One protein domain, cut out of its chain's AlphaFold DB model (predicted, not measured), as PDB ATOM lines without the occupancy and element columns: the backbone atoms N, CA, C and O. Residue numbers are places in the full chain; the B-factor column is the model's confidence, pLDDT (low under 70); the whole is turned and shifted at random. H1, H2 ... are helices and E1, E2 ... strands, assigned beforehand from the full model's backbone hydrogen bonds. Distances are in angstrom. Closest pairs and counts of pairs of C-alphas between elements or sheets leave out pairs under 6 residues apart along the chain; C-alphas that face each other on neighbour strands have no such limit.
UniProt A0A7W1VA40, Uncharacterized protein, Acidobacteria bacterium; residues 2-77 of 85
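AT A GLANCE: This is residues 2 to 77 of the 85 residues of an uncharacterized protein of Acidobacteria bacterium (UniProt A0A7W1VA40). A long helix, H1, sticks out with its free residues 2 to 12 from a small body built on a strongly twisted four-stranded sheet, with short helix H2 off the sheet. The printed part has 76 residues, two named helices, then four strands: H1 H2 E1 E2 E3 E4, class mixed. The sheet, in order E1 E2 E3 E4, is antiparallel. The whole is loose, radius of gyration of the C-alphas 14.4 A, spanning 50 by 24 by 16 A.

IN THESE COORDINATES: H1, residues 2 to 21, runs 29.1 A from C-alpha 2 at (-34.006, -28.314, 19.088). H2 is residues 28 to 32, E1 44 to 46, E2 49 to 53 and E3 60 to 63. E4, residues 70 to 75, 13.0 A, ends at C-alpha 75 at (-6.094, -11.885, 4.110).

HOW THE PARTS SIT: H1 only grazes the sheet with residues 14 to 21; its closest C-alphas to E2 are Thr 18 and Ala 49, 6.1 A. H2 is not on the sheet. In H1 and H2 every O i to N i+4 pair is within hydrogen-bond range. The strands form a meander, each the antiparallel neighbour of the one before, in three hairpins: N 44 and O 51 are 2.9 A apart, N 52 and O 61 2.8 A, N 60 and O 75 2.7 A, within hydrogen-bond range.

THE WHOLE: The farthest C-alphas, Gln 2 and Phe 33, are 50.7 A apart. The printed part has no cut; the link H2 to E1 is long. Residues 2 to 4, 13 to 21 and 27 to 34 have pLDDT under 70.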
ATOM      1  N   GLN A   2     -34.093 -29.759  19.393       67.94
ATOM      2  CA  GLN A   2     -34.006 -28.314  19.088       67.94
ATOM      3  C   GLN A   2     -32.639 -27.679  19.419       67.94
ATOM      4  O   GLN A   2     -32.123 -26.895  18.633       67.94
ATOM      5  N   ALA A   3     -32.001 -28.082  20.524       69.25
ATOM      6  CA  ALA A   3     -30.705 -27.530  20.937       69.25
ATOM      7  C   ALA A   3     -29.562 -27.772  19.925       69.25
ATOM      8  O   ALA A   3     -28.687 -26.927  19.784       69.25
ATOM      9  N   LEU A   4     -29.581 -28.895  19.195       62.97
ATOM     10  CA  LEU A   4     -28.576 -29.201  18.166       62.97
ATOM     11  C   LEU A   4     -28.735 -28.321  16.917       62.97
ATOM     12  O   LEU A   4     -27.742 -27.922  16.318       62.97
ATOM     13  N   LEU A   5     -29.975 -27.991  16.542       73.88
ATOM     14  CA  LEU A   5     -30.252 -27.118  15.397       73.88
ATOM     15  C   LEU A   5     -29.817 -25.675  15.674       73.88
ATOM     16  O   LEU A   5     -29.220 -25.042  14.807       73.88
ATOM     17  N   GLU A   6     -30.039 -25.185  16.896       71.50
ATOM     18  CA  GLU A   6     -29.578 -23.851  17.298       71.50
ATOM     19  C   GLU A   6     -28.048 -23.742  17.306       71.50
ATOM     20  O   GLU A   6     -27.499 -22.753  16.826       71.50
ATOM     21  N   GLN A   7     -27.340 -24.777  17.773       72.81
ATOM     22  CA  GLN A   7     -25.871 -24.801  17.761       72.81
ATOM     23  C   GLN A   7     -25.308 -24.695  16.337       72.81
ATOM     24  O   GLN A   7     -24.404 -23.894  16.093       72.81
ATOM     25  N   ASN A   8     -25.878 -25.444  15.388       78.38
ATOM     26  CA  ASN A   8     -25.467 -25.392  13.984       78.38
ATOM     27  C   ASN A   8     -25.722 -24.009  13.374       78.38
ATOM     28  O   ASN A   8     -24.843 -23.452  12.721       78.38
ATOM     29  N   ARG A   9     -26.884 -23.406  13.655       76.69
ATOM     30  CA  ARG A   9     -27.236 -22.075  13.142       76.69
ATOM     31  C   ARG A   9     -26.314 -20.979  13.686       76.69
ATOM     32  O   ARG A   9     -25.923 -20.069  12.954       76.69
ATOM     33  N   ILE A  10     -25.944 -21.067  14.966       76.44
ATOM     34  CA  ILE A  10     -24.980 -20.150  15.585       76.44
ATOM     35  C   ILE A  10     -23.607 -20.335  14.933       76.44
ATOM     36  O   ILE A  10     -23.018 -19.348  14.497       76.44
ATOM     37  N   ALA A  11     -23.130 -21.573  14.783       72.62
ATOM     38  CA  ALA A  11     -21.852 -21.859  14.132       72.62
ATOM     39  C   ALA A  11     -21.789 -21.313  12.693       72.62
ATOM     40  O   ALA A  11     -20.814 -20.655  12.334       72.62
ATOM     41  N   GLU A  12     -22.844 -21.491  11.896       74.25
ATOM     42  CA  GLU A  12     -22.931 -20.948  10.533       74.25
ATOM     43  C   GLU A  12     -22.879 -19.417  10.505       74.25
ATOM     44  O   GLU A  12     -22.160 -18.830   9.694       74.25
ATOM     45  N   SER A  13     -23.591 -18.751  11.419       69.38
ATOM     46  CA  SER A  13     -23.564 -17.286  11.508       69.38
ATOM     47  C   SER A  13     -22.178 -16.743  11.867       69.38
ATOM     48  O   SER A  13     -21.753 -15.723  11.323       69.38
ATOM     49  N   LEU A  14     -21.439 -17.459  12.721       67.75
ATOM     50  CA  LEU A  14     -20.070 -17.118  13.096       67.75
ATOM     51  C   LEU A  14     -19.106 -17.314  11.923       67.75
ATOM     52  O   LEU A  14     -18.282 -16.440  11.650       67.75
ATOM     53  N   ILE A  15     -19.241 -18.423  11.191       68.12
ATOM     54  CA  ILE A  15     -18.437 -18.702   9.998       68.12
ATOM     55  C   ILE A  15     -18.668 -17.614   8.940       68.12
ATOM     56  O   ILE A  15     -17.697 -17.034   8.448       68.12
ATOM     57  N   ASN A  16     -19.922 -17.259   8.654       66.56
ATOM     58  CA  ASN A  16     -20.251 -16.216   7.678       66.56
ATOM     59  C   ASN A  16     -19.701 -14.840   8.087       66.56
ATOM     60  O   ASN A  16     -19.064 -14.175   7.273       66.56
ATOM     61  N   GLN A  17     -19.833 -14.446   9.360       65.31
ATOM     62  CA  GLN A  17     -19.235 -13.201   9.865       65.31
ATOM     63  C   GLN A  17     -17.710 -13.184   9.707       65.31
ATOM     64  O   GLN A  17     -17.129 -12.168   9.313       65.31
ATOM     65  N   THR A  18     -17.032 -14.303   9.983       66.38
ATOM     66  CA  THR A  18     -15.576 -14.383   9.791       66.38
ATOM     67  C   THR A  18     -15.192 -14.305   8.314       66.38
ATOM     68  O   THR A  18     -14.229 -13.616   7.984       66.38
ATOM     69  N   ALA A  19     -15.957 -14.927   7.416       65.19
ATOM     70  CA  ALA A  19     -15.707 -14.889   5.976       65.19
ATOM     71  C   ALA A  19     -15.888 -13.479   5.388       65.19
ATOM     72  O   ALA A  19     -15.096 -13.051   4.553       65.19
ATOM     73  N   GLU A  20     -16.865 -12.708   5.869       67.75
ATOM     74  CA  GLU A  20     -17.001 -11.293   5.493       67.75
ATOM     75  C   GLU A  20     -15.873 -10.425   6.075       67.75
ATOM     76  O   GLU A  20     -15.439  -9.442   5.474       67.75
ATOM     77  N   THR A  21     -15.344 -10.793   7.242       67.75
ATOM     78  CA  THR A  21     -14.252 -10.045   7.881       67.75
ATOM     79  C   THR A  21     -12.905 -10.304   7.197       67.75
ATOM     80  O   THR A  21     -12.089  -9.385   7.049       67.75
ATOM     81  N   PHE A  22     -12.660 -11.535   6.753       70.81
ATOM     82  CA  PHE A  22     -11.428 -11.958   6.093       70.81
ATOM     83  C   PHE A  22     -11.725 -12.283   4.631       70.81
ATOM     84  O   PHE A  22     -12.181 -13.372   4.313       70.81
ATOM     85  N   GLY A  23     -11.443 -11.330   3.741       72.12
ATOM     86  CA  GLY A  23     -11.604 -11.529   2.304       72.12
ATOM     87  C   GLY A  23     -10.562 -12.494   1.724       72.12
ATOM     88  O   GLY A  23     -10.111 -13.459   2.351       72.12
ATOM     89  N   ASN A  24     -10.138 -12.226   0.493       72.38
ATOM     90  CA  ASN A  24      -9.259 -13.140  -0.230       72.38
ATOM     91  C   ASN A  24      -7.900 -13.315   0.462       72.38
ATOM     92  O   ASN A  24      -7.229 -12.350   0.842       72.38
ATOM     93  N   LYS A  25      -7.471 -14.574   0.602       71.69
ATOM     94  CA  LYS A  25      -6.156 -14.926   1.147       71.69
ATOM     95  C   LYS A  25      -5.054 -14.304   0.287       71.69
ATOM     96  O   LYS A  25      -5.115 -14.358  -0.940       71.69
ATOM     97  N   ILE A  26      -4.025 -13.743   0.924       71.44
ATOM     98  CA  ILE A  26      -2.887 -13.171   0.196       71.44
ATOM     99  C   ILE A  26      -2.131 -14.293  -0.520       71.44
ATOM    100  O   ILE A  26      -1.614 -15.217   0.113       71.44
ATOM    101  N   GLY A  27      -2.075 -14.200  -1.850       66.38
ATOM    102  CA  GLY A  27      -1.326 -15.124  -2.698       66.38
ATOM    103  C   GLY A  27       0.190 -15.012  -2.503       66.38
ATOM    104  O   GLY A  27       0.708 -13.999  -2.028       66.38
ATOM    105  N   LEU A  28       0.917 -16.056  -2.910       58.88
ATOM    106  CA  LEU A  28       2.369 -16.189  -2.718       58.88
ATOM    107  C   LEU A  28       3.166 -14.994  -3.285       58.88
ATOM    108  O   LEU A  28       4.116 -14.532  -2.656       58.88
ATOM    109  N   PHE A  29       2.724 -14.430  -4.413       56.16
ATOM    110  CA  PHE A  29       3.340 -13.256  -5.044       56.16
ATOM    111  C   PHE A  29       3.200 -11.973  -4.210       56.16
ATOM    112  O   PHE A  29       4.158 -11.213  -4.091       56.16
ATOM    113  N   GLY A  30       2.059 -11.767  -3.542       60.16
ATOM    114  CA  GLY A  30       1.863 -10.638  -2.623       60.16
ATOM    115  C   GLY A  30       2.684 -10.759  -1.335       60.16
ATOM    116  O   GLY A  30       2.921  -9.764  -0.661       60.16
ATOM    117  N   LYS A  31       3.155 -11.966  -1.004       59.88
ATOM    118  CA  LYS A  31       4.033 -12.229   0.144       59.88
ATOM    119  C   LYS A  31       5.519 -12.016  -0.186       59.88
ATOM    120  O   LYS A  31       6.278 -11.663   0.708       59.88
ATOM    121  N   LEU A  32       5.916 -12.231  -1.445       56.12
ATOM    122  CA  LEU A  32       7.296 -12.079  -1.932       56.12
ATOM    123  C   LEU A  32       7.612 -10.655  -2.419       56.12
ATOM    124  O   LEU A  32       8.710 -10.169  -2.172       56.12
ATOM    125  N   PHE A  33       6.652  -9.977  -3.056       56.97
ATOM    126  CA  PHE A  33       6.833  -8.626  -3.614       56.97
ATOM    127  C   PHE A  33       5.956  -7.550  -2.956       56.97
ATOM    128  O   PHE A  33       6.017  -6.388  -3.344       56.97
ATOM    129  N   GLY A  34       5.113  -7.917  -1.987       66.62
ATOM    130  CA  GLY A  34       4.215  -6.977  -1.316       66.62
ATOM    131  C   GLY A  34       4.762  -6.439   0.007       66.62
ATOM    132  O   GLY A  34       5.966  -6.292   0.218       66.62
ATOM    133  N   CYS A  35       3.851  -6.124   0.927       73.00
ATOM    134  CA  CYS A  35       4.205  -5.567   2.224       73.00
ATOM    135  C   CYS A  35       4.796  -6.635   3.153       73.00
ATOM    136  O   CYS A  35       4.188  -7.668   3.434       73.00
ATOM    137  N   TRP A  36       5.965  -6.340   3.714       70.75
ATOM    138  CA  TRP A  36       6.503  -7.082   4.845       70.75
ATOM    139  C   TRP A  36       5.739  -6.619   6.079       70.75
ATOM    140  O   TRP A  36       6.084  -5.592   6.655       70.75
ATOM    141  N   HIS A  37       4.671  -7.336   6.438       75.06
ATOM    142  CA  HIS A  37       3.710  -7.022   7.506       75.06
ATOM    143  C   HIS A  37       4.315  -6.991   8.933       75.06
ATOM    144  O   HIS A  37       3.841  -7.673   9.840       75.06
ATOM    145  N   LYS A  38       5.385  -6.217   9.136       73.38
ATOM    146  CA  LYS A  38       6.097  -6.010  10.401       73.38
ATOM    147  C   LYS A  38       5.313  -5.082  11.333       73.38
ATOM    148  O   LYS A  38       5.336  -5.275  12.541       73.38
ATOM    149  N   ASN A  39       4.578  -4.126  10.758       82.56
ATOM    150  CA  ASN A  39       3.764  -3.156  11.487       82.56
ATOM    151  C   ASN A  39       2.287  -3.559  11.455       82.56
ATOM    152  O   ASN A  39       1.578  -3.333  10.466       82.56
ATOM    153  N   LEU A  40       1.847  -4.177  12.550       85.94
ATOM    154  CA  LEU A  40       0.464  -4.565  12.805       85.94
ATOM    155  C   LEU A  40      -0.203  -3.542  13.728       85.94
ATOM    156  O   LEU A  40       0.426  -3.011  14.643       85.94
ATOM    157  N   THR A  41      -1.488  -3.291  13.510       87.56
ATOM    158  CA  THR A  41      -2.311  -2.473  14.400       87.56
ATOM    159  C   THR A  41      -2.542  -3.170  15.738       87.56
ATOM    160  O   THR A  41      -2.327  -4.378  15.893       87.56
ATOM    161  N   ARG A  42      -3.091  -2.413  16.698       88.25
ATOM    162  CA  ARG A  42      -3.742  -3.007  17.871       88.25
ATOM    163  C   ARG A  42      -4.834  -3.996  17.426       88.25
ATOM    164  O   ARG A  42      -5.388  -3.832  16.334       88.25
ATOM    165  N   PRO A  43      -5.103  -5.032  18.236       87.81
ATOM    166  CA  PRO A  43      -6.170  -5.974  17.946       87.81
ATOM    167  C   PRO A  43      -7.519  -5.256  17.938       87.81
ATOM    168  O   PRO A  43      -7.830  -4.493  18.851       87.81
ATOM    169  N   PHE A  44      -8.290  -5.513  16.889       87.62
ATOM    170  CA  PHE A  44      -9.673  -5.090  16.745       87.62
ATOM    171  C   PHE A  44     -10.566  -6.321  16.797       87.62
ATOM    172  O   PHE A  44     -10.204  -7.371  16.268       87.62
ATOM    173  N   THR A  45     -11.736  -6.174  17.401       85.69
ATOM    174  CA  THR A  45     -12.746  -7.228  17.465       85.69
ATOM    175  C   THR A  45     -13.979  -6.744  16.720       85.69
ATOM    176  O   THR A  45     -14.518  -5.686  17.041       85.69
ATOM    177  N   ILE A  46     -14.397  -7.497  15.704       81.69
ATOM    178  CA  ILE A  46     -15.646  -7.270  14.975       81.69
ATOM    179  C   ILE A  46     -16.491  -8.531  15.113       81.69
ATOM    180  O   ILE A  46     -16.077  -9.617  14.704       81.69
ATOM    181  N   GLY A  47     -17.670  -8.384  15.720       79.38
ATOM    182  CA  GLY A  47     -18.519  -9.518  16.073       79.38
ATOM    183  C   GLY A  47     -17.762 -10.487  16.981       79.38
ATOM    184  O   GLY A  47     -17.279 -10.097  18.040       79.38
ATOM    185  N   ASN A  48     -17.622 -11.731  16.526       76.81
ATOM    186  CA  ASN A  48     -16.916 -12.788  17.253       76.81
ATOM    187  C   ASN A  48     -15.484 -13.043  16.747       76.81
ATOM    188  O   ASN A  48     -14.851 -14.018  17.151       76.81
ATOM    189  N   ALA A  49     -14.976 -12.203  15.841       79.81
ATOM    190  CA  ALA A  49     -13.658 -12.356  15.244       79.81
ATOM    191  C   ALA A  49     -12.727 -11.228  15.688       79.81
ATOM    192  O   ALA A  49     -13.002 -10.044  15.483       79.81
ATOM    193  N   SER A  50     -11.581 -11.606  16.244       87.50
ATOM    194  CA  SER A  50     -10.507 -10.675  16.565       87.50
ATOM    195  C   SER A  50      -9.420 -10.742  15.494       87.50
ATOM    196  O   SER A  50      -9.035 -11.815  15.022       87.50
ATOM    197  N   TYR A  51      -8.938  -9.582  15.060       87.94
ATOM    198  CA  TYR A  51      -7.925  -9.480  14.018       87.94
ATOM    199  C   TYR A  51      -7.000  -8.286  14.211       87.94
ATOM    200  O   TYR A  51      -7.301  -7.317  14.906       87.94
ATOM    201  N   ARG A  52      -5.843  -8.351  13.557       88.44
ATOM    202  CA  ARG A  52      -4.904  -7.237  13.419       88.44
ATOM    203  C   ARG A  52      -4.735  -6.918  11.946       88.44
ATOM    204  O   ARG A  52      -4.607  -7.829  11.129       88.44
ATOM    205  N   SER A  53      -4.726  -5.637  11.609       88.06
ATOM    206  CA  SER A  53      -4.482  -5.168  10.248       88.06
ATOM    207  C   SER A  53      -3.045  -4.688  10.101       88.06
ATOM    208  O   SER A  53      -2.457  -4.173  11.046       88.06
ATOM    209  N   CYS A  54      -2.456  -4.828   8.921       87.38
ATOM    210  CA  CYS A  54      -1.204  -4.156   8.610       87.38
ATOM    211  C   CYS A  54      -1.467  -2.677   8.315       87.38
ATOM    212  O   CYS A  54      -2.351  -2.352   7.524       87.38
ATOM    213  N   LEU A  55      -0.664  -1.791   8.906       84.62
ATOM    214  CA  LEU A  55      -0.784  -0.342   8.712       84.62
ATOM    215  C   LEU A  55      -0.457   0.120   7.285       84.62
ATOM    216  O   LEU A  55      -0.925   1.171   6.869       84.62
ATOM    217  N   HIS A  56       0.338  -0.648   6.539       82.25
ATOM    218  CA  HIS A  56       0.788  -0.243   5.204       82.25
ATOM    219  C   HIS A  56      -0.120  -0.746   4.078       82.25
ATOM    220  O   HIS A  56      -0.382  -0.010   3.137       82.25
ATOM    221  N   CYS A  57      -0.595  -1.995   4.147       78.94
ATOM    222  CA  CYS A  57      -1.389  -2.613   3.075       78.94
ATOM    223  C   CYS A  57      -2.831  -2.957   3.480       78.94
ATOM    224  O   CYS A  57      -3.589  -3.472   2.663       78.94
ATOM    225  N   GLY A  58      -3.209  -2.758   4.747       80.94
ATOM    226  CA  GLY A  58      -4.546  -3.087   5.247       80.94
ATOM    227  C   GLY A  58      -4.834  -4.586   5.396       80.94
ATOM    228  O   GLY A  58      -5.926  -4.948   5.836       80.94
ATOM    229  N   ALA A  59      -3.874  -5.463   5.082       85.31
ATOM    230  CA  ALA A  59      -4.016  -6.910   5.219       85.31
ATOM    231  C   ALA A  59      -4.382  -7.310   6.652       85.31
ATOM    232  O   ALA A  59      -3.713  -6.907   7.601       85.31
ATOM    233  N   ARG A  60      -5.421  -8.125   6.806       86.81
ATOM    234  CA  ARG A  60      -5.943  -8.618   8.082       86.81
ATOM    235  C   ARG A  60      -5.341  -9.978   8.413       86.81
ATOM    236  O   ARG A  60      -5.183 -10.827   7.539       86.81
ATOM    237  N   LYS A  61      -5.033 -10.200   9.684       86.94
ATOM    238  CA  LYS A  61      -4.583 -11.482  10.231       86.94
ATOM    239  C   LYS A  61      -5.378 -11.797  11.494       86.94
ATOM    240  O   LYS A  61      -5.626 -10.889  12.287       86.94
ATOM    241  N   GLN A  62      -5.773 -13.055  11.671       87.38
ATOM    242  CA  GLN A  62      -6.516 -13.484  12.855       87.38
ATOM    243  C   GLN A  62      -5.691 -13.305  14.130       87.38
ATOM    244  O   GLN A  62      -4.468 -13.478  14.150       87.38
ATOM    245  N   PHE A  63      -6.385 -12.914  15.188       87.38
ATOM    246  CA  PHE A  63      -5.827 -12.698  16.506       87.38
ATOM    247  C   PHE A  63      -6.710 -13.390  17.533       87.38
ATOM    248  O   PHE A  63      -7.914 -13.161  17.555       87.38
ATOM    249  N   ASP A  64      -6.114 -14.216  18.380       86.44
ATOM    250  CA  ASP A  64      -6.816 -14.840  19.488       86.44
ATOM    251  C   ASP A  64      -6.690 -13.943  20.720       86.44
ATOM    252  O   ASP A  64      -5.592 -13.604  21.159       86.44
ATOM    253  N   THR A  65      -7.821 -13.537  21.285       83.25
ATOM    254  CA  THR A  65      -7.847 -12.732  22.510       83.25
ATOM    255  C   THR A  65      -7.602 -13.551  23.772       83.25
ATOM    256  O   THR A  65      -7.226 -12.963  24.780       83.25
ATOM    257  N   GLN A  66      -7.809 -14.872  23.740       84.69
ATOM    258  CA  GLN A  66      -7.605 -15.751  24.894       84.69
ATOM    259  C   GLN A  66      -6.128 -16.089  25.079       84.69
ATOM    260  O   GLN A  66      -5.594 -15.965  26.178       84.69
ATOM    261  N   THR A  67      -5.459 -16.475  23.994       85.44
ATOM    262  CA  THR A  67      -4.028 -16.822  24.003       85.44
ATOM    263  C   THR A  67      -3.123 -15.611  23.760       85.44
ATOM    264  O   THR A  67      -1.925 -15.676  24.012       85.44
ATOM    265  N   LEU A  68      -3.692 -14.479  23.320       83.56
ATOM    266  CA  LEU A  68      -2.979 -13.263  22.904       83.56
ATOM    267  C   LEU A  68      -2.014 -13.487  21.728       83.56
ATOM    268  O   LEU A  68      -1.103 -12.684  21.495       83.56
ATOM    269  N   GLU A  69      -2.248 -14.532  20.938       82.94
ATOM    270  CA  GLU A  69      -1.415 -14.902  19.803       82.94
ATOM    271  C   GLU A  69      -2.027 -14.473  18.466       82.94
ATOM    272  O   GLU A  69      -3.240 -14.419  18.265       82.94
ATOM    273  N   THR A  70      -1.162 -14.144  17.503       83.81
ATOM    274  CA  THR A  70      -1.591 -13.782  16.145       83.81
ATOM    275  C   THR A  70      -1.339 -14.952  15.199       83.81
ATOM    276  O   THR A  70      -0.200 -15.181  14.775       83.81
ATOM    277  N   PHE A  71      -2.393 -15.661  14.807       80.06
ATOM    278  CA  PHE A  71      -2.304 -16.910  14.049       80.06
ATOM    279  C   PHE A  71      -2.856 -16.776  12.619       80.06
ATOM    280  O   PHE A  71      -3.443 -15.766  12.234       80.06
ATOM    281  N   GLY A  72      -2.583 -17.781  11.786       78.31
ATOM    282  CA  GLY A  72      -3.101 -17.853  10.420       78.31
ATOM    283  C   GLY A  72      -2.321 -17.058   9.364       78.31
ATOM    284  O   GLY A  72      -1.226 -16.534   9.589       78.31
ATOM    285  N   SER A  73      -2.884 -17.031   8.156       79.69
ATOM    286  CA  SER A  73      -2.344 -16.284   7.015       79.69
ATOM    287  C   SER A  73      -2.867 -14.849   6.997       79.69
ATOM    288  O   SER A  73      -3.832 -14.519   7.678       79.69
ATOM    289  N   PHE A  74      -2.235 -13.993   6.199       81.25
ATOM    290  CA  PHE A  74      -2.789 -12.677   5.907       81.25
ATOM    291  C   PHE A  74      -3.885 -12.785   4.837       81.25
ATOM    292  O   PHE A  74      -3.741 -13.536   3.868       81.25
ATOM    293  N   HIS A  75      -4.949 -12.008   5.008       81.56
ATOM    294  CA  HIS A  75      -6.094 -11.885   4.110       81.56
ATOM    295  C   HIS A  75      -6.279 -10.416   3.728       81.56
ATOM    296  O   HIS A  75      -6.188  -9.542   4.590       81.56
ATOM    297  N   TYR A  76      -6.546 -10.117   2.460       78.94
ATOM    298  CA  TYR A  76      -6.978  -8.772   2.088       78.94
ATOM    299  C   TYR A  76      -8.429  -8.559   2.537       78.94
ATOM    300  O   TYR A  76      -9.233  -9.492   2.446       78.94
ATOM    301  N   PRO A  77      -8.784  -7.364   3.043       72.88
ATOM    302  CA  PRO A  77     -10.180  -7.043   3.292       72.88
ATOM    303  C   PRO A  77     -10.974  -7.183   1.985       72.88
ATOM    304  O   PRO A  77     -10.430  -6.887   0.915       72.88
TER     305      PRO A  77